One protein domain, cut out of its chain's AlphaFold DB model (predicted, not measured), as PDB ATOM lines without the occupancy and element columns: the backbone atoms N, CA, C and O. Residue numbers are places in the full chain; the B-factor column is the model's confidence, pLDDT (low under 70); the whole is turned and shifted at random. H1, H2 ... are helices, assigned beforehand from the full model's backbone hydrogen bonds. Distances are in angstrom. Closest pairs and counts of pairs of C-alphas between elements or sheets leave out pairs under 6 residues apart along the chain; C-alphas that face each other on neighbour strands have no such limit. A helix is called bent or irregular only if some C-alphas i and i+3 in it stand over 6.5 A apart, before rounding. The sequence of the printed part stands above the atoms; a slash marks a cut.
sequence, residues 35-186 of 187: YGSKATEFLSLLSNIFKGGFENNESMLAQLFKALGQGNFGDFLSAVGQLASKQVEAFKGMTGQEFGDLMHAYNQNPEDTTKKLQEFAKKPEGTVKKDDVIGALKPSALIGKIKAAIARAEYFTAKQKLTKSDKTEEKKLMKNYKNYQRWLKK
ATOM      1  N   TYR A  35     353.312  90.570 292.509       50.22
ATOM      2  CA  TYR A  35     352.697  91.531 293.442       50.22
ATOM      3  C   TYR A  35     351.304  91.108 293.941       50.22
ATOM      4  O   TYR A  35     350.532  91.959 294.381       50.22
ATOM      5  N   GLY A  36     350.985  89.812 293.881       53.38
ATOM      6  CA  GLY A  36     349.683  89.166 294.136       53.38
ATOM      7  C   GLY A  36     348.627  89.958 294.892       53.38
ATOM      8  O   GLY A  36     347.634  90.360 294.290       53.38
ATOM      9  N   SER A  37     348.831  90.209 296.186       56.62
ATOM     10  CA  SER A  37     347.844  90.917 297.014       56.62
ATOM     11  C   SER A  37     347.581  92.353 296.539       56.62
ATOM     12  O   SER A  37     346.430  92.776 296.417       56.62
ATOM     13  N   LYS A  38     348.634  93.083 296.163       61.16
ATOM     14  CA  LYS A  38     348.556  94.476 295.695       61.16
ATOM     15  C   LYS A  38     347.901  94.575 294.319       61.16
ATOM     16  O   LYS A  38     347.137  95.501 294.056       61.16
ATOM     17  N   ALA A  39     348.161  93.599 293.448       59.88
ATOM     18  CA  ALA A  39     347.525  93.519 292.138       59.88
ATOM     19  C   ALA A  39     346.018  93.232 292.262       59.88
ATOM     20  O   ALA A  39     345.215  93.856 291.568       59.88
ATOM     21  N   THR A  40     345.610  92.349 293.181       61.47
ATOM     22  CA  THR A  40     344.186  92.092 293.448       61.47
ATOM     23  C   THR A  40     343.461  93.294 294.048       61.47
ATOM     24  O   THR A  40     342.331  93.579 293.652       61.47
ATOM     25  N   GLU A  41     344.105  94.047 294.941       62.62
ATOM     26  CA  GLU A  41     343.552  95.284 295.508       62.62
ATOM     27  C   GLU A  41     343.367  96.357 294.431       62.62
ATOM     28  O   GLU A  41     342.289  96.943 294.312       62.62
ATOM     29  N   PHE A  42     344.368  96.546 293.569       66.06
ATOM     30  CA  PHE A  42     344.281  97.447 292.422       66.06
ATOM     31  C   PHE A  42     343.161  97.056 291.447       66.06
ATOM     32  O   PHE A  42     342.381  97.908 291.023       66.06
ATOM     33  N   LEU A  43     343.036  95.769 291.109       66.12
ATOM     34  CA  LEU A  43     341.973  95.280 290.226       66.12
ATOM     35  C   LEU A  43     340.584  95.420 290.860       66.12
ATOM     36  O   LEU A  43     339.619  95.706 290.152       66.12
ATOM     37  N   SER A  44     340.475  95.266 292.180       65.62
ATOM     38  CA  SER A  44     339.235  95.514 292.922       65.62
ATOM     39  C   SER A  44     338.845  96.996 292.885       65.62
ATOM     40  O   SER A  44     337.701  97.322 292.555       65.62
ATOM     41  N   LEU A  45     339.803  97.905 293.116       66.06
ATOM     42  CA  LEU A  45     339.601  99.353 292.972       66.06
ATOM     43  C   LEU A  45     339.142  99.706 291.564       66.06
ATOM     44  O   LEU A  45     338.114 100.360 291.401       66.06
ATOM     45  N   LEU A  46     339.855  99.212 290.550       65.00
ATOM     46  CA  LEU A  46     339.465  99.383 289.161       65.00
ATOM     47  C   LEU A  46     338.043  98.881 288.941       65.00
ATOM     48  O   LEU A  46     337.220  99.642 288.455       65.00
ATOM     49  N   SER A  47     337.720  97.643 289.316       62.59
ATOM     50  CA  SER A  47     336.392  97.047 289.120       62.59
ATOM     51  C   SER A  47     335.268  97.888 289.738       62.59
ATOM     52  O   SER A  47     334.243  98.130 289.097       62.59
ATOM     53  N   ASN A  48     335.473  98.405 290.951       61.84
ATOM     54  CA  ASN A  48     334.511  99.285 291.618       61.84
ATOM     55  C   ASN A  48     334.341 100.618 290.879       61.84
ATOM     56  O   ASN A  48     333.230 101.134 290.774       61.84
ATOM     57  N   ILE A  49     335.420 101.128 290.295       62.69
ATOM     58  CA  ILE A  49     335.419 102.343 289.486       62.69
ATOM     59  C   ILE A  49     334.792 102.097 288.099       62.69
ATOM     60  O   ILE A  49     334.026 102.931 287.621       62.69
ATOM     61  N   PHE A  50     335.013 100.923 287.492       61.78
ATOM     62  CA  PHE A  50     334.372 100.480 286.245       61.78
ATOM     63  C   PHE A  50     332.847 100.424 286.385       61.78
ATOM     64  O   PHE A  50     332.128 100.776 285.451       61.78
ATOM     65  N   LYS A  51     332.346 100.026 287.560       54.97
ATOM     66  CA  LYS A  51     330.908 100.018 287.871       54.97
ATOM     67  C   LYS A  51     330.313 101.426 288.026       54.97
ATOM     68  O   LYS A  51     329.106 101.575 287.875       54.97
ATOM     69  N   GLY A  52     331.136 102.443 288.291       51.47
ATOM     70  CA  GLY A  52     330.723 103.832 288.529       51.47
ATOM     71  C   GLY A  52     330.446 104.680 287.278       51.47
ATOM     72  O   GLY A  52     330.018 105.821 287.420       51.47
ATOM     73  N   GLY A  53     330.647 104.138 286.071       46.00
ATOM     74  CA  GLY A  53     330.311 104.796 284.801       46.00
ATOM     75  C   GLY A  53     331.459 105.595 284.165       46.00
ATOM     76  O   GLY A  53     332.176 106.346 284.824       46.00
ATOM     77  N   PHE A  54     331.622 105.427 282.846       53.34
ATOM     78  CA  PHE A  54     332.652 106.073 282.027       53.34
ATOM     79  C   PHE A  54     332.079 107.260 281.267       53.34
ATOM     80  O   PHE A  54     331.487 107.081 280.203       53.34
ATOM     81  N   GLU A  55     332.301 108.475 281.755       45.97
ATOM     82  CA  GLU A  55     331.999 109.673 280.976       45.97
ATOM     83  C   GLU A  55     333.268 110.444 280.589       45.97
ATOM     84  O   GLU A  55     333.979 110.987 281.424       45.97
ATOM     85  N   ASN A  56     333.458 110.543 279.269       43.53
ATOM     86  CA  ASN A  56     334.316 111.464 278.516       43.53
ATOM     87  C   ASN A  56     335.859 111.313 278.565       43.53
ATOM     88  O   ASN A  56     336.525 111.616 279.546       43.53
ATOM     89  N   ASN A  57     336.381 111.099 277.347       48.56
ATOM     90  CA  ASN A  57     337.744 111.262 276.818       48.56
ATOM     91  C   ASN A  57     338.856 110.292 277.248       48.56
ATOM     92  O   ASN A  57     339.220 110.230 278.409       48.56
ATOM     93  N   GLU A  58     339.440 109.664 276.206       54.78
ATOM     94  CA  GLU A  58     340.392 108.539 276.209       54.78
ATOM     95  C   GLU A  58     339.884 107.372 277.056       54.78
ATOM     96  O   GLU A  58     339.619 107.524 278.243       54.78
ATOM     97  N   SER A  59     339.668 106.198 276.451       64.12
ATOM     98  CA  SER A  59     339.187 105.075 277.254       64.12
ATOM     99  C   SER A  59     340.207 104.853 278.372       64.12
ATOM    100  O   SER A  59     341.404 104.751 278.119       64.12
ATOM    101  N   MET A  60     339.756 104.833 279.625       66.50
ATOM    102  CA  MET A  60     340.605 104.595 280.802       66.50
ATOM    103  C   MET A  60     341.487 103.345 280.634       66.50
ATOM    104  O   MET A  60     342.567 103.227 281.197       66.50
ATOM    105  N   LEU A  61     341.041 102.446 279.766       65.12
ATOM    106  CA  LEU A  61     341.729 101.280 279.242       65.12
ATOM    107  C   LEU A  61     342.958 101.618 278.415       65.12
ATOM    108  O   LEU A  61     344.017 101.073 278.683       65.12
ATOM    109  N   ALA A  62     342.862 102.534 277.456       67.56
ATOM    110  CA  ALA A  62     344.026 103.035 276.738       67.56
ATOM    111  C   ALA A  62     345.044 103.666 277.704       67.56
ATOM    112  O   ALA A  62     346.243 103.447 277.556       67.56
ATOM    113  N   GLN A  63     344.573 104.379 278.734       71.62
ATOM    114  CA  GLN A  63     345.442 104.896 279.797       71.62
ATOM    115  C   GLN A  63     346.084 103.764 280.617       71.62
ATOM    116  O   GLN A  63     347.281 103.807 280.877       71.62
ATOM    117  N   LEU A  64     345.340 102.712 280.957       69.81
ATOM    118  CA  LEU A  64     345.871 101.521 281.629       69.81
ATOM    119  C   LEU A  64     346.896 100.767 280.776       69.81
ATOM    120  O   LEU A  64     347.956 100.423 281.280       69.81
ATOM    121  N   PHE A  65     346.637 100.557 279.487       67.25
ATOM    122  CA  PHE A  65     347.590  99.926 278.567       67.25
ATOM    123  C   PHE A  65     348.856 100.759 278.392       67.25
ATOM    124  O   PHE A  65     349.960 100.216 278.376       67.25
ATOM    125  N   LYS A  66     348.711 102.084 278.296       71.50
ATOM    126  CA  LYS A  66     349.853 102.997 278.243       71.50
ATOM    127  C   LYS A  66     350.673 102.948 279.533       71.50
ATOM    128  O   LYS A  66     351.898 103.003 279.456       71.50
ATOM    129  N   ALA A  67     350.003 102.775 280.672       74.88
ATOM    130  CA  ALA A  67     350.636 102.653 281.978       74.88
ATOM    131  C   ALA A  67     351.363 101.316 282.135       74.88
ATOM    132  O   ALA A  67     352.513 101.305 282.558       74.88
ATOM    133  N   LEU A  68     350.743 100.215 281.701       68.88
ATOM    134  CA  LEU A  68     351.346  98.879 281.632       68.88
ATOM    135  C   LEU A  68     352.603  98.842 280.753       68.88
ATOM    136  O   LEU A  68     353.483  98.020 280.976       68.88
ATOM    137  N   GLY A  69     352.677  99.704 279.737       69.44
ATOM    138  CA  GLY A  69     353.856  99.847 278.885       69.44
ATOM    139  C   GLY A  69     355.000 100.657 279.505       69.44
ATOM    140  O   GLY A  69     356.062 100.735 278.894       69.44
ATOM    141  N   GLN A  70     354.804 101.278 280.674       75.31
ATOM    142  CA  GLN A  70     355.870 101.980 281.391       75.31
ATOM    143  C   GLN A  70     356.714 100.979 282.190       75.31
ATOM    144  O   GLN A  70     356.171 100.096 282.853       75.31
ATOM    145  N   GLY A  71     358.039 101.144 282.174       72.06
ATOM    146  CA  GLY A  71     358.973 100.203 282.807       72.06
ATOM    147  C   GLY A  71     358.823 100.049 284.328       72.06
ATOM    148  O   GLY A  71     359.219  99.026 284.866       72.06
ATOM    149  N   ASN A  72     358.215 101.019 285.015       80.81
ATOM    150  CA  ASN A  72     358.038 101.043 286.473       80.81
ATOM    151  C   ASN A  72     356.579 100.838 286.925       80.81
ATOM    152  O   ASN A  72     356.185 101.254 288.017       80.81
ATOM    153  N   PHE A  73     355.753 100.182 286.103       78.88
ATOM    154  CA  PHE A  73     354.341  99.962 286.434       78.88
ATOM    155  C   PHE A  73     354.136  99.094 287.681       78.88
ATOM    156  O   PHE A  73     353.189  99.326 288.430       78.88
ATOM    157  N   GLY A  74     355.042  98.150 287.955       76.75
ATOM    158  CA  GLY A  74     355.025  97.359 289.192       76.75
ATOM    159  C   GLY A  74     355.166  98.222 290.451       76.75
ATOM    160  O   GLY A  74     354.388  98.071 291.396       76.75
ATOM    161  N   ASP A  75     356.076  99.199 290.437       83.56
ATOM    162  CA  ASP A  75     356.269 100.129 291.555       83.56
ATOM    163  C   ASP A  75     355.049 101.021 291.769       83.56
ATOM    164  O   ASP A  75     354.636 101.262 292.907       83.56
ATOM    165  N   PHE A  76     354.435 101.466 290.674       86.06
ATOM    166  CA  PHE A  76     353.187 102.213 290.708       86.06
ATOM    167  C   PHE A  76     352.036 101.394 291.297       86.06
ATOM    168  O   PHE A  76     351.365 101.866 292.214       86.06
ATOM    169  N   LEU A  77     351.835 100.153 290.838       81.44
ATOM    170  CA  LEU A  77     350.836  99.245 291.407       81.44
ATOM    171  C   LEU A  77     351.080  99.012 292.895       81.44
ATOM    172  O   LEU A  77     350.146  99.039 293.696       81.44
ATOM    173  N   SER A  78     352.342  98.821 293.274       81.69
ATOM    174  CA  SER A  78     352.732  98.647 294.666       81.69
ATOM    175  C   SER A  78     352.404  99.889 295.499       81.69
ATOM    176  O   SER A  78     351.858  99.755 296.594       81.69
ATOM    177  N   ALA A  79     352.668 101.089 294.975       86.06
ATOM    178  CA  ALA A  79     352.344 102.351 295.631       86.06
ATOM    179  C   ALA A  79     350.828 102.566 295.768       86.06
ATOM    180  O   ALA A  79     350.366 102.969 296.834       86.06
ATOM    181  N   VAL A  80     350.048 102.253 294.728       84.75
ATOM    182  CA  VAL A  80     348.580 102.326 294.770       84.75
ATOM    183  C   VAL A  80     348.012 101.326 295.777       84.75
ATOM    184  O   VAL A  80     347.168 101.714 296.578       84.75
ATOM    185  N   GLY A  81     348.494 100.078 295.789       79.88
ATOM    186  CA  GLY A  81     348.070  99.061 296.757       79.88
ATOM    187  C   GLY A  81     348.385  99.469 298.196       79.88
ATOM    188  O   GLY A  81     347.499  99.492 299.042       79.88
ATOM    189  N   GLN A  82     349.615  99.922 298.464       83.94
ATOM    190  CA  GLN A  82     350.002 100.424 299.791       83.94
ATOM    191  C   GLN A  82     349.172 101.632 300.236       83.94
ATOM    192  O   GLN A  82     348.843 101.761 301.417       83.94
ATOM    193  N   LEU A  83     348.856 102.534 299.305       85.69
ATOM    194  CA  LEU A  83     348.004 103.674 299.598       85.69
ATOM    195  C   LEU A  83     346.573 103.217 299.882       85.69
ATOM    196  O   LEU A  83     345.983 103.670 300.852       85.69
ATOM    197  N   ALA A  84     346.029 102.293 299.094       82.50
ATOM    198  CA  ALA A  84     344.679 101.778 299.283       82.50
ATOM    199  C   ALA A  84     344.527 101.009 300.598       82.50
ATOM    200  O   ALA A  84     343.511 101.162 301.272       82.50
ATOM    201  N   SER A  85     345.549 100.248 300.996       79.19
ATOM    202  CA  SER A  85     345.536  99.488 302.244       79.19
ATOM    203  C   SER A  85     345.617 100.387 303.482       79.19
ATOM    204  O   SER A  85     345.001 100.079 304.493       79.19
ATOM    205  N   LYS A  86     346.378 101.494 303.426       83.94
ATOM    206  CA  LYS A  86     346.629 102.387 304.582       83.94
ATOM    207  C   LYS A  86     345.768 103.652 304.605       83.94
ATOM    208  O   LYS A  86     345.659 104.333 305.619       83.94
ATOM    209  N   GLN A  87     345.224 104.040 303.462       85.06
ATOM    210  CA  GLN A  87     344.511 105.298 303.262       85.06
ATOM    211  C   GLN A  87     343.249 105.016 302.448       85.06
ATOM    212  O   GLN A  87     343.072 105.514 301.341       85.06
ATOM    213  N   VAL A  88     342.347 104.194 302.990       82.88
ATOM    214  CA  VAL A  88     341.089 103.819 302.312       82.88
ATOM    215  C   VAL A  88     340.285 105.058 301.886       82.88
ATOM    216  O   VAL A  88     339.725 105.106 300.789       82.88
ATOM    217  N   GLU A  89     340.295 106.110 302.710       85.94
ATOM    218  CA  GLU A  89     339.640 107.400 302.442       85.94
ATOM    219  C   GLU A  89     340.263 108.177 301.260       85.94
ATOM    220  O   GLU A  89     339.639 109.095 300.724       85.94
ATOM    221  N   ALA A  90     341.457 107.792 300.796       85.94
ATOM    222  CA  ALA A  90     342.070 108.332 299.586       85.94
ATOM    223  C   ALA A  90     341.361 107.867 298.305       85.94
ATOM    224  O   ALA A  90     341.367 108.588 297.311       85.94
ATOM    225  N   PHE A  91     340.731 106.688 298.324       82.62
ATOM    226  CA  PHE A  91     340.029 106.114 297.167       82.62
ATOM    227  C   PHE A  91     338.512 106.048 297.341       82.62
ATOM    228  O   PHE A  91     337.772 105.905 296.365       82.62
ATOM    229  N   LYS A  92     338.019 106.167 298.574       81.62
ATOM    230  CA  LYS A  92     336.588 106.162 298.862       81.62
ATOM    231  C   LYS A  92     335.886 107.328 298.163       81.62
ATOM    232  O   LYS A  92     336.246 108.490 298.328       81.62
ATOM    233  N   GLY A  93     334.872 107.007 297.360       74.94
ATOM    234  CA  GLY A  93     334.140 108.005 296.574       74.94
ATOM    235  C   GLY A  93     334.957 108.630 295.436       74.94
ATOM    236  O   GLY A  93     334.569 109.683 294.924       74.94
ATOM    237  N   MET A  94     336.083 108.015 295.048       81.88
ATOM    238  CA  MET A  94     336.802 108.384 293.834       81.88
ATOM    239  C   MET A  94     336.005 107.939 292.606       81.88
ATOM    240  O   MET A  94     335.594 106.786 292.478       81.88
ATOM    241  N   THR A  95     335.773 108.882 291.705       80.50
ATOM    242  CA  THR A  95     335.074 108.672 290.438       80.50
ATOM    243  C   THR A  95     336.001 108.058 289.387       80.50
ATOM    244  O   THR A  95     337.227 108.161 289.470       80.50
ATOM    245  N   GLY A  96     335.417 107.479 288.330       72.44
ATOM    246  CA  GLY A  96     336.184 106.996 287.173       72.44
ATOM    247  C   GLY A  96     337.025 108.069 286.499       72.44
ATOM    248  O   GLY A  96     338.143 107.794 286.071       72.44
ATOM    249  N   GLN A  97     336.540 109.309 286.487       75.06
ATOM    250  CA  GLN A  97     337.304 110.435 285.968       75.06
ATOM    251  C   GLN A  97     338.524 110.756 286.846       75.06
ATOM    252  O   GLN A  97     339.615 110.942 286.324       75.06
ATOM    253  N   GLU A  98     338.367 110.801 288.169       82.69
ATOM    254  CA  GLU A  98     339.465 111.106 289.098       82.69
ATOM    255  C   GLU A  98     340.557 110.028 289.077       82.69
ATOM    256  O   GLU A  98     341.747 110.343 289.068       82.69
ATOM    257  N   PHE A  99     340.176 108.754 288.978       81.88
ATOM    258  CA  PHE A  99     341.160 107.691 288.797       81.88
ATOM    259  C   PHE A  99     341.785 107.729 287.399       81.88
ATOM    260  O   PHE A  99     342.984 107.502 287.244       81.88
ATOM    261  N   GLY A 100     341.005 108.063 286.367       79.12
ATOM    262  CA  GLY A 100     341.533 108.331 285.029       79.12
ATOM    263  C   GLY A 100     342.607 109.424 285.051       79.12
ATOM    264  O   GLY A 100     343.625 109.298 284.372       79.12
ATOM    265  N   ASP A 101     342.437 110.442 285.893       81.12
ATOM    266  CA  ASP A 101     343.402 111.525 286.085       81.12
ATOM    267  C   ASP A 101     344.673 111.042 286.786       81.12
ATOM    268  O   ASP A 101     345.770 111.421 286.374       81.12
ATOM    269  N   LEU A 102     344.553 110.147 287.766       86.50
ATOM    270  CA  LEU A 102     345.694 109.477 288.394       86.50
ATOM    271  C   LEU A 102     346.491 108.636 287.379       86.50
ATOM    272  O   LEU A 102     347.717 108.740 287.322       86.50
ATOM    273  N   MET A 103     345.811 107.883 286.512       82.81
ATOM    274  CA  MET A 103     346.459 107.121 285.434       82.81
ATOM    275  C   MET A 103     347.110 108.037 284.390       82.81
ATOM    276  O   MET A 103     348.214 107.765 283.918       82.81
ATOM    277  N   HIS A 104     346.462 109.156 284.056       80.69
ATOM    278  CA  HIS A 104     347.040 110.178 283.188       80.69
ATOM    279  C   HIS A 104     348.296 110.801 283.796       80.69
ATOM    280  O   HIS A 104     349.278 110.976 283.076       80.69
ATOM    281  N   ALA A 105     348.277 111.134 285.090       85.94
ATOM    282  CA  ALA A 105     349.434 111.673 285.800       85.94
ATOM    283  C   ALA A 105     350.609 110.691 285.744       85.94
ATOM    284  O   ALA A 105     351.710 111.081 285.346       85.94
ATOM    285  N   TYR A 106     350.341 109.412 286.020       87.69
ATOM    286  CA  TYR A 106     351.338 108.354 285.918       87.69
ATOM    287  C   TYR A 106     351.914 108.247 284.503       87.69
ATOM    288  O   TYR A 106     353.122 108.316 284.323       87.69
ATOM    289  N   ASN A 107     351.070 108.204 283.473       83.88
ATOM    290  CA  ASN A 107     351.517 108.127 282.079       83.88
ATOM    291  C   ASN A 107     352.333 109.332 281.588       83.88
ATOM    292  O   ASN A 107     352.900 109.271 280.497       83.88
ATOM    293  N   GLN A 108     352.335 110.446 282.321       83.56
ATOM    294  CA  GLN A 108     353.166 111.607 282.008       83.56
ATOM    295  C   GLN A 108     354.457 111.654 282.794       83.56
ATOM    296  O   GLN A 108     355.480 112.057 282.245       83.56
ATOM    297  N   ASN A 109     354.383 111.320 284.078       85.50
ATOM    298  CA  ASN A 109     355.530 111.314 284.961       85.50
ATOM    299  C   ASN A 109     355.440 110.094 285.887       85.50
ATOM    300  O   ASN A 109     354.957 110.220 287.021       85.50
ATOM    301  N   PRO A 110     355.849 108.911 285.385       86.88
ATOM    302  CA  PRO A 110     355.709 107.660 286.113       86.88
ATOM    303  C   PRO A 110     356.439 107.683 287.457       86.88
ATOM    304  O   PRO A 110     355.883 107.266 288.471       86.88
ATOM    305  N   GLU A 111     357.663 108.213 287.481       87.06
ATOM    306  CA  GLU A 111     358.507 108.277 288.678       87.06
ATOM    307  C   GLU A 111     357.942 109.226 289.742       87.06
ATOM    308  O   GLU A 111     357.718 108.803 290.875       87.06
ATOM    309  N   ASP A 112     357.645 110.482 289.387       87.31
ATOM    310  CA  ASP A 112     357.129 111.468 290.353       87.31
ATOM    311  C   ASP A 112     355.745 111.073 290.881       87.31
ATOM    312  O   ASP A 112     355.470 111.192 292.075       87.31
ATOM    313  N   THR A 113     354.876 110.544 290.012       89.25
ATOM    314  CA  THR A 113     353.545 110.075 290.425       89.25
ATOM    315  C   THR A 113     353.664 108.913 291.405       89.25
ATOM    316  O   THR A 113     353.029 108.931 292.460       89.25
ATOM    317  N   THR A 114     354.514 107.928 291.104       90.44
ATOM    318  CA  THR A 114     354.752 106.781 291.991       90.44
ATOM    319  C   THR A 114     355.335 107.230 293.326       90.44
ATOM    320  O   THR A 114     354.835 106.834 294.379       90.44
ATOM    321  N   LYS A 115     356.336 108.116 293.306       91.44
ATOM    322  CA  LYS A 115     356.955 108.663 294.515       91.44
ATOM    323  C   LYS A 115     355.941 109.400 295.394       91.44
ATOM    324  O   LYS A 115     355.876 109.133 296.591       91.44
ATOM    325  N   LYS A 116     355.095 110.256 294.816       91.19
ATOM    326  CA  LYS A 116     354.034 110.962 295.557       91.19
ATOM    327  C   LYS A 116     353.029 110.006 296.191       91.19
ATOM    328  O   LYS A 116     352.649 110.193 297.344       91.19
ATOM    329  N   LEU A 117     352.617 108.959 295.475       92.19
ATOM    330  CA  LEU A 117     351.725 107.936 296.029       92.19
ATOM    331  C   LEU A 117     352.374 107.194 297.208       92.19
ATOM    332  O   LEU A 117     351.723 106.980 298.229       92.19
ATOM    333  N   GLN A 118     353.670 106.880 297.116       92.12
ATOM    334  CA  GLN A 118     354.427 106.298 298.229       92.12
ATOM    335  C   GLN A 118     354.546 107.258 299.420       92.12
ATOM    336  O   GLN A 118     354.450 106.826 300.566       92.12
ATOM    337  N   GLU A 119     354.744 108.555 299.181       92.25
ATOM    338  CA  GLU A 119     354.773 109.574 300.238       92.25
ATOM    339  C   GLU A 119     353.429 109.665 300.966       92.25
ATOM    340  O   GLU A 119     353.402 109.682 302.197       92.25
ATOM    341  N   PHE A 120     352.309 109.630 300.237       92.31
ATOM    342  CA  PHE A 120     350.983 109.549 300.848       92.31
ATOM    343  C   PHE A 120     350.794 108.264 301.664       92.31
ATOM    344  O   PHE A 120     350.269 108.321 302.774       92.31
ATOM    345  N   ALA A 121     351.282 107.121 301.180       88.00
ATOM    346  CA  ALA A 121     351.191 105.848 301.898       88.00
ATOM    347  C   ALA A 121     352.063 105.788 303.172       88.00
ATOM    348  O   ALA A 121     351.844 104.932 304.033       88.00
ATOM    349  N   LYS A 122     353.063 106.673 303.309       92.06
ATOM    350  CA  LYS A 122     353.906 106.804 304.513       92.06
ATOM    351  C   LYS A 122     353.310 107.728 305.577       92.06
ATOM    352  O   LYS A 122     353.805 107.732 306.701       92.06
ATOM    353  N   LYS A 123     352.282 108.513 305.243       91.38
ATOM    354  CA  LYS A 123     351.585 109.354 306.225       91.38
ATOM    355  C   LYS A 123     350.826 108.491 307.241       91.38
ATOM    356  O   LYS A 123     350.513 107.338 306.927       91.38
ATOM    357  N   PRO A 124     350.517 109.029 308.439       90.50
ATOM    358  CA  PRO A 124     349.752 108.295 309.442       90.50
ATOM    359  C   PRO A 124     348.439 107.762 308.855       90.50
ATOM    360  O   PRO A 124     347.814 108.421 308.021       90.50
ATOM    361  N   GLU A 125     348.052 106.554 309.246       87.94
ATOM    362  CA  GLU A 125     346.900 105.842 308.686       87.94
ATOM    363  C   GLU A 125     345.608 106.675 308.771       87.94
ATOM    364  O   GLU A 125     345.373 107.377 309.754       87.94
ATOM    365  N   GLY A 126     344.796 106.647 307.712       83.56
ATOM    366  CA  GLY A 126     343.521 107.373 307.637       83.56
ATOM    367  C   GLY A 126     343.611 108.906 307.548       83.56
ATOM    368  O   GLY A 126     342.577 109.574 307.579       83.56
ATOM    369  N   THR A 127     344.810 109.488 307.433       89.12
ATOM    370  CA  THR A 127     344.982 110.952 307.340       89.12
ATOM    371  C   THR A 127     344.900 111.504 305.921       89.12
ATOM    372  O   THR A 127     344.629 112.692 305.755       89.12
ATOM    373  N   VAL A 128     345.127 110.672 304.904       90.62
ATOM    374  CA  VAL A 128     345.105 111.091 303.500       90.62
ATOM    375  C   VAL A 128     343.715 110.880 302.926       90.62
ATOM    376  O   VAL A 128     343.180 109.771 302.950       90.62
ATOM    377  N   LYS A 129     343.149 111.945 302.363       91.50
ATOM    378  CA  LYS A 129     341.841 111.929 301.710       91.50
ATOM    379  C   LYS A 129     341.988 111.990 300.198       91.50
ATOM    380  O   LYS A 129     343.026 112.375 299.661       91.50
ATOM    381  N   LYS A 130     340.902 111.653 299.499       89.94
ATOM    382  CA  LYS A 130     340.817 111.723 298.037       89.94
ATOM    383  C   LYS A 130     341.327 113.052 297.479       89.94
ATOM    384  O   LYS A 130     342.131 113.061 296.547       89.94
ATOM    385  N   ASP A 131     340.892 114.162 298.064       87.31
ATOM    386  CA  ASP A 131     341.219 115.499 297.562       87.31
ATOM    387  C   ASP A 131     342.715 115.829 297.681       87.31
ATOM    388  O   ASP A 131     343.238 116.555 296.835       87.31
ATOM    389  N   ASP A 132     343.427 115.242 298.649       89.56
ATOM    390  CA  ASP A 132     344.880 115.399 298.786       89.56
ATOM    391  C   ASP A 132     345.612 114.729 297.618       89.56
ATOM    392  O   ASP A 132     346.505 115.317 296.999       89.56
ATOM    393  N   VAL A 133     345.196 113.504 297.282       87.94
ATOM    394  CA  VAL A 133     345.782 112.719 296.189       87.94
ATOM    395  C   VAL A 133     345.470 113.366 294.846       87.94
ATOM    396  O   VAL A 133     346.373 113.623 294.048       87.94
ATOM    397  N   ILE A 134     344.197 113.681 294.598       86.62
ATOM    398  CA  ILE A 134     343.777 114.300 293.342       86.62
ATOM    399  C   ILE A 134     344.391 115.690 293.198       86.62
ATOM    400  O   ILE A 134     344.902 116.009 292.128       86.62
ATOM    401  N   GLY A 135     344.416 116.497 294.261       83.56
ATOM    402  CA  GLY A 135     345.030 117.823 294.259       83.56
ATOM    403  C   GLY A 135     346.510 117.793 293.876       83.56
ATOM    404  O   GLY A 135     346.932 118.557 293.006       83.56
ATOM    405  N   ALA A 136     347.280 116.868 294.452       84.56
ATOM    406  CA  ALA A 136     348.712 116.740 294.185       84.56
ATOM    407  C   ALA A 136     349.044 116.212 292.778       84.56
ATOM    408  O   ALA A 136     350.099 116.542 292.225       84.56
ATOM    409  N   LEU A 137     348.158 115.403 292.186       85.56
ATOM    410  CA  LEU A 137     348.359 114.794 290.865       85.56
ATOM    411  C   LEU A 137     347.723 115.590 289.718       85.56
ATOM    412  O   LEU A 137     348.095 115.410 288.554       85.56
ATOM    413  N   LYS A 138     346.809 116.516 290.031       77.38
ATOM    414  CA  LYS A 138     346.096 117.360 289.063       77.38
ATOM    415  C   LYS A 138     347.011 118.072 288.061       77.38
ATOM    416  O   LYS A 138     346.660 118.068 286.880       77.38
ATOM    417  N   PRO A 139     348.168 118.653 288.445       72.19
ATOM    418  CA  PRO A 139     349.052 119.310 287.484       72.19
ATOM    419  C   PRO A 139     349.577 118.341 286.413       72.19
ATOM    420  O   PRO A 139     349.470 118.628 285.220       72.19
ATOM    421  N   SER A 140     350.056 117.161 286.817       71.75
ATOM    422  CA  SER A 140     350.562 116.125 285.905       71.75
ATOM    423  C   SER A 140     349.450 115.549 285.024       71.75
ATOM    424  O   SER A 140     349.634 115.382 283.816       71.75
ATOM    425  N   ALA A 141     348.266 115.319 285.598       65.88
ATOM    426  CA  ALA A 141     347.091 114.867 284.858       65.88
ATOM    427  C   ALA A 141     346.651 115.888 283.794       65.88
ATOM    428  O   ALA A 141     346.366 115.521 282.652       65.88
ATOM    429  N   LEU A 142     346.644 117.182 284.138       62.81
ATOM    430  CA  LEU A 142     346.328 118.268 283.210       62.81
ATOM    431  C   LEU A 142     347.343 118.335 282.070       62.81
ATOM    432  O   LEU A 142     346.932 118.356 280.910       62.81
ATOM    433  N   ILE A 143     348.644 118.293 282.374       60.38
ATOM    434  CA  ILE A 143     349.709 118.254 281.358       60.38
ATOM    435  C   ILE A 143     349.498 117.071 280.405       60.38
ATOM    436  O   ILE A 143     349.635 117.220 279.190       60.38
ATOM    437  N   GLY A 144     349.099 115.909 280.926       59.47
ATOM    438  CA  GLY A 144     348.832 114.724 280.112       59.47
ATOM    439  C   GLY A 144     347.637 114.865 279.193       59.47
ATOM    440  O   GLY A 144     347.739 114.570 278.002       59.47
ATOM    441  N   LYS A 145     346.526 115.383 279.717       63.41
ATOM    442  CA  LYS A 145     345.343 115.702 278.914       63.41
ATOM    443  C   LYS A 145     345.656 116.724 277.826       63.41
ATOM    444  O   LYS A 145     345.113 116.628 276.731       63.41
ATOM    445  N   ILE A 146     346.544 117.678 278.100       57.28
ATOM    446  CA  ILE A 146     346.956 118.702 277.136       57.28
ATOM    447  C   ILE A 146     347.850 118.115 276.056       57.28
ATOM    448  O   ILE A 146     347.588 118.355 274.887       57.28
ATOM    449  N   LYS A 147     348.851 117.303 276.403       57.19
ATOM    450  CA  LYS A 147     349.672 116.606 275.401       57.19
ATOM    451  C   LYS A 147     348.828 115.684 274.525       57.19
ATOM    452  O   LYS A 147     348.998 115.681 273.313       57.19
ATOM    453  N   ALA A 148     347.874 114.960 275.114       61.38
ATOM    454  CA  ALA A 148     346.918 114.158 274.355       61.38
ATOM    455  C   ALA A 148     346.037 115.033 273.443       61.38
ATOM    456  O   ALA A 148     345.786 114.674 272.296       61.38
ATOM    457  N   ALA A 149     345.607 116.203 273.923       55.16
ATOM    458  CA  ALA A 149     344.848 117.161 273.126       55.16
ATOM    459  C   ALA A 149     345.665 117.759 271.972       55.16
ATOM    460  O   ALA A 149     345.124 117.899 270.880       55.16
ATOM    461  N   ILE A 150     346.945 118.069 272.196       49.88
ATOM    462  CA  ILE A 150     347.879 118.553 271.172       49.88
ATOM    463  C   ILE A 150     348.097 117.465 270.122       49.88
ATOM    464  O   ILE A 150     347.851 117.720 268.952       49.88
ATOM    465  N   ALA A 151     348.414 116.234 270.529       58.44
ATOM    466  CA  ALA A 151     348.599 115.116 269.603       58.44
ATOM    467  C   ALA A 151     347.335 114.827 268.770       58.44
ATOM    468  O   ALA A 151     347.412 114.545 267.574       58.44
ATOM    469  N   ARG A 152     346.140 114.937 269.371       61.00
ATOM    470  CA  ARG A 152     344.871 114.830 268.630       61.00
ATOM    471  C   ARG A 152     344.645 116.014 267.695       61.00
ATOM    472  O   ARG A 152     344.178 115.811 266.580       61.00
ATOM    473  N   ALA A 153     344.966 117.234 268.116       53.19
ATOM    474  CA  ALA A 153     344.868 118.414 267.265       53.19
ATOM    475  C   ALA A 153     345.823 118.315 266.065       53.19
ATOM    476  O   ALA A 153     345.408 118.579 264.940       53.19
ATOM    477  N   GLU A 154     347.056 117.853 266.266       52.66
ATOM    478  CA  GLU A 154     348.025 117.568 265.203       52.66
ATOM    479  C   GLU A 154     347.496 116.492 264.247       52.66
ATOM    480  O   GLU A 154     347.504 116.689 263.033       52.66
ATOM    481  N   TYR A 155     346.927 115.404 264.779       62.78
ATOM    482  CA  TYR A 155     346.263 114.366 263.982       62.78
ATOM    483  C   TYR A 155     345.119 114.919 263.114       62.78
ATOM    484  O   TYR A 155     344.996 114.566 261.939       62.78
ATOM    485  N   PHE A 156     344.282 115.801 263.665       57.91
ATOM    486  CA  PHE A 156     343.187 116.431 262.926       57.91
ATOM    487  C   PHE A 156     343.676 117.468 261.911       57.91
ATOM    488  O   PHE A 156     343.094 117.576 260.835       57.91
ATOM    489  N   THR A 157     344.773 118.163 262.202       54.00
ATOM    490  CA  THR A 157     345.399 119.120 261.278       54.00
ATOM    491  C   THR A 157     346.080 118.399 260.106       54.00
ATOM    492  O   THR A 157     346.058 118.890 258.981       54.00
ATOM    493  N   ALA A 158     346.611 117.194 260.333       57.78
ATOM    494  CA  ALA A 158     347.170 116.330 259.292       57.78
ATOM    495  C   ALA A 158     346.098 115.660 258.403       57.78
ATOM    496  O   ALA A 158     346.407 115.158 257.320       57.78
ATOM    497  N   LYS A 159     344.824 115.650 258.823       57.97
ATOM    498  CA  LYS A 159     343.710 115.101 258.036       57.97
ATOM    499  C   LYS A 159     343.159 116.136 257.049       57.97
ATOM    500  O   LYS A 159     342.548 117.121 257.439       57.97
ATOM    501  N   GLN A 160     343.243 115.844 255.747       52.06
ATOM    502  CA  GLN A 160     342.739 116.722 254.673       52.06
ATOM    503  C   GLN A 160     341.208 116.945 254.668       52.06
ATOM    504  O   GLN A 160     340.736 117.921 254.086       52.06
ATOM    505  N   LYS A 161     340.404 116.073 255.299       55.03
ATOM    506  CA  LYS A 161     338.948 116.262 255.467       55.03
ATOM    507  C   LYS A 161     338.495 115.837 256.864       55.03
ATOM    508  O   LYS A 161     338.527 114.656 257.201       55.03
ATOM    509  N   LEU A 162     338.022 116.808 257.643       56.72
ATOM    510  CA  LEU A 162     337.415 116.599 258.960       56.72
ATOM    511  C   LEU A 162     335.930 116.251 258.824       56.72
ATOM    512  O   LEU A 162     335.167 116.960 258.161       56.72
ATOM    513  N   THR A 163     335.501 115.183 259.491       66.56
ATOM    514  CA  THR A 163     334.083 114.830 259.618       66.56
ATOM    515  C   THR A 163     333.362 115.786 260.585       66.56
ATOM    516  O   THR A 163     333.988 116.533 261.340       66.56
ATOM    517  N   LYS A 164     332.018 115.788 260.606       60.19
ATOM    518  CA  LYS A 164     331.245 116.585 261.588       60.19
ATOM    519  C   LYS A 164     331.549 116.192 263.048       60.19
ATOM    520  O   LYS A 164     331.477 117.049 263.928       60.19
ATOM    521  N   SER A 165     331.905 114.927 263.293       57.94
ATOM    522  CA  SER A 165     332.325 114.435 264.613       57.94
ATOM    523  C   SER A 165     333.648 115.073 265.042       57.94
ATOM    524  O   SER A 165     333.733 115.633 266.135       57.94
ATOM    525  N   ASP A 166     334.628 115.107 264.134       57.31
ATOM    526  CA  ASP A 166     335.967 115.655 264.392       57.31
ATOM    527  C   ASP A 166     335.904 117.141 264.785       57.31
ATOM    528  O   ASP A 166     336.513 117.562 265.765       57.31
ATOM    529  N   LYS A 167     335.053 117.928 264.109       59.72
ATOM    530  CA  LYS A 167     334.839 119.357 264.423       59.72
ATOM    531  C   LYS A 167     334.239 119.603 265.813       59.72
ATOM    532  O   LYS A 167     334.399 120.681 266.389       59.72
ATOM    533  N   THR A 168     333.491 118.638 266.344       69.12
ATOM    534  CA  THR A 168     332.865 118.752 267.670       69.12
ATOM    535  C   THR A 168     333.878 118.432 268.765       69.12
ATOM    536  O   THR A 168     333.925 119.113 269.794       69.12
ATOM    537  N   GLU A 169     334.723 117.432 268.524       60.31
ATOM    538  CA  GLU A 169     335.809 117.052 269.422       60.31
ATOM    539  C   GLU A 169     336.899 118.135 269.473       60.31
ATOM    540  O   GLU A 169     337.299 118.553 270.560       60.31
ATOM    541  N   GLU A 170     337.272 118.706 268.326       61.09
ATOM    542  CA  GLU A 170     338.202 119.836 268.207       61.09
ATOM    543  C   GLU A 170     337.776 121.040 269.068       61.09
ATOM    544  O   GLU A 170     338.568 121.588 269.841       61.09
ATOM    545  N   LYS A 171     336.490 121.421 269.027       69.88
ATOM    546  CA  LYS A 171     335.956 122.514 269.859       69.88
ATOM    547  C   LYS A 171     336.066 122.225 271.357       69.88
ATOM    548  O   LYS A 171     336.379 123.136 272.129       69.88
ATOM    549  N   LYS A 172     335.817 120.980 271.786       71.31
ATOM    550  CA  LYS A 172     335.998 120.570 273.191       71.31
ATOM    551  C   LYS A 172     337.472 120.664 273.599       71.31
ATOM    552  O   LYS A 172     337.768 121.200 274.668       71.31
ATOM    553  N   LEU A 173     338.385 120.211 272.742       59.81
ATOM    554  CA  LEU A 173     339.829 120.248 272.994       59.81
ATOM    555  C   LEU A 173     340.350 121.690 273.104       59.81
ATOM    556  O   LEU A 173     341.019 122.029 274.081       59.81
ATOM    557  N   MET A 174     339.938 122.578 272.195       65.81
ATOM    558  CA  MET A 174     340.293 124.003 272.239       65.81
ATOM    559  C   MET A 174     339.754 124.721 273.482       65.81
ATOM    560  O   MET A 174     340.421 125.599 274.038       65.81
ATOM    561  N   LYS A 175     338.562 124.346 273.962       72.31
ATOM    562  CA  LYS A 175     338.009 124.878 275.218       72.31
ATOM    563  C   LYS A 175     338.865 124.467 276.421       72.31
ATOM    564  O   LYS A 175     339.174 125.312 277.261       72.31
ATOM    565  N   ASN A 176     339.288 123.204 276.480       65.69
ATOM    566  CA  ASN A 176     340.147 122.696 277.553       65.69
ATOM    567  C   ASN A 176     341.529 123.369 277.550       65.69
ATOM    568  O   ASN A 176     341.999 123.793 278.604       65.69
ATOM    569  N   TYR A 177     342.130 123.560 276.372       60.34
ATOM    570  CA  TYR A 177     343.407 124.264 276.228       60.34
ATOM    571  C   TYR A 177     343.338 125.723 276.715       60.34
ATOM    572  O   TYR A 177     344.172 126.163 277.508       60.34
ATOM    573  N   LYS A 178     342.292 126.473 276.331       69.38
ATOM    574  CA  LYS A 178     342.085 127.856 276.808       69.38
ATOM    575  C   LYS A 178     341.900 127.937 278.324       69.38
ATOM    576  O   LYS A 178     342.379 128.883 278.947       69.38
ATOM    577  N   ASN A 179     341.215 126.966 278.926       69.44
ATOM    578  CA  ASN A 179     341.047 126.915 280.378       69.44
ATOM    579  C   ASN A 179     342.386 126.699 281.099       69.44
ATOM    580  O   ASN A 179     342.633 127.343 282.116       69.44
ATOM    581  N   TYR A 180     343.272 125.872 280.543       61.00
ATOM    582  CA  TYR A 180     344.613 125.670 281.085       61.00
ATOM    583  C   TYR A 180     345.488 126.924 280.999       61.00
ATOM    584  O   TYR A 180     346.079 127.323 281.999       61.00
ATOM    585  N   GLN A 181     345.505 127.610 279.850       59.34
ATOM    586  CA  GLN A 181     346.253 128.867 279.714       59.34
ATOM    587  C   GLN A 181     345.805 129.933 280.722       59.34
ATOM    588  O   GLN A 181     346.609 130.750 281.162       59.34
ATOM    589  N   ARG A 182     344.524 129.940 281.109       70.69
ATOM    590  CA  ARG A 182     344.031 130.825 282.175       70.69
ATOM    591  C   ARG A 182     344.473 130.381 283.565       70.69
ATOM    592  O   ARG A 182     344.684 131.243 284.409       70.69
ATOM    593  N   TRP A 183     344.577 129.079 283.813       66.38
ATOM    594  CA  TRP A 183     345.027 128.546 285.098       66.38
ATOM    595  C   TRP A 183     346.515 128.842 285.343       66.38
ATOM    596  O   TRP A 183     346.827 129.374 286.403       66.38
ATOM    597  N   LEU A 184     347.377 128.639 284.333       52.56
ATOM    598  CA  LEU A 184     348.813 128.986 284.361       52.56
ATOM    599  C   LEU A 184     349.107 130.487 284.494       52.56
ATOM    600  O   LEU A 184     350.211 130.880 284.832       52.56
ATOM    601  N   LYS A 185     348.157 131.357 284.146       65.25
ATOM    602  CA  LYS A 185     348.312 132.805 284.357       65.25
ATOM    603  C   LYS A 185     347.948 133.238 285.776       65.25
ATOM    604  O   LYS A 185     348.147 134.397 286.119       65.25
ATOM    605  N   LYS A 186     347.330 132.349 286.557       62.53
ATOM    606  CA  LYS A 186     346.828 132.626 287.908       62.53
ATOM    607  C   LYS A 186     347.640 131.939 289.008       62.53
ATOM    608  O   LYS A 186     347.416 132.264 290.168       62.53
TER     609      LYS A 186
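This is residues 35 to 186 of the 187 residues of an uncharacterized protein of Candidatus Mycoplasma haemobos (UniProt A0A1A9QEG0). A cluster of helices, H1 to H6 and the first part of H7, has H5 in its middle; the long, kinked H7 passes across H5 and runs on out of the cluster as an arm. H8 folds back across this arm, and residues 181 to 186 stick out. The printed part has 152 residues with eight named helices, H1 to H8 in that order, and no named strand; the class is all helix. The whole is compact, with a radius of gyration of the C-alphas of 16.6 A and spans of 53 by 35 by 29 A.

H1, residues 35 to 50, touches H3, residues 73 to 86, with residues 35 to 42 alone, about perpendicular at 76 degrees; the closest C-alphas, of Lys 38 and Gly 81, are 4.7 A apart. H2, residues 60 to 68, touches H5, residues 96 to 108, the same way at a shallow tilt of 32 degrees, only just short of steep; the closest C-alphas, of Ala 67 and Asn 107, are 5.5 A apart. H3 touches H6, residues 110 to 122, the same way at a shallow tilt of 22 degrees, closest at the C-alphas of Leu 83 and Ala 121, 4.5 A. H4, residues 88 to 91, touches H7, residues 130 to 158, closest at the C-alphas of Ala 90 and Lys 130, 3.9 A. H5 and H7 are the hubs, each touching four other helices. They touch each other only just about perpendicular, at 71 degrees, closest at the C-alphas of Ala 105 and Ala 141, 4.1 A. H6 and H7 form a helical hairpin with a shallow tilt of 14 degrees, opposite ways; the C-alphas of Thr 113 and Leu 137, their closest, are 7.0 A apart. H8, residues 164 to 183, touches H7 at a steep tilt of 47 degrees, opposite ways, closest at the C-alphas of Ala 149 and Leu 173, 5.9 A. H8 and H5 are apart. In H1, H2, H3, H5 and H6 every O i to N i+4 pair is within hydrogen-bond range, in H7 23 of 25 and in H8 15 of 16; H4 is too short for such a pair.

H1 begins at C-alpha 35 (352.697, 91.531, 293.442) and is 21.6 A long from first to last C-alpha. H3 is 19.9 A, H5 18.3 A and H6 18.5 A long. H7, 39.5 A long, begins at C-alpha 130 (340.817, 111.723, 298.037); it has a kink of 51 degrees near residue 137 and is irregular, with C-alphas 136 and 139 7.2 A apart. H8, 29.8 A long, ends at C-alpha 183 (345.027, 128.546, 285.098).

The two C-alphas farthest apart, of Pro 124 and Gln 160, are 55.9 A apart. The printed part has no cut and no long link. The mean pLDDT of the printed part is 71.9; 75 residues are under 70, among them residues 35 to 62 and 141 to 171.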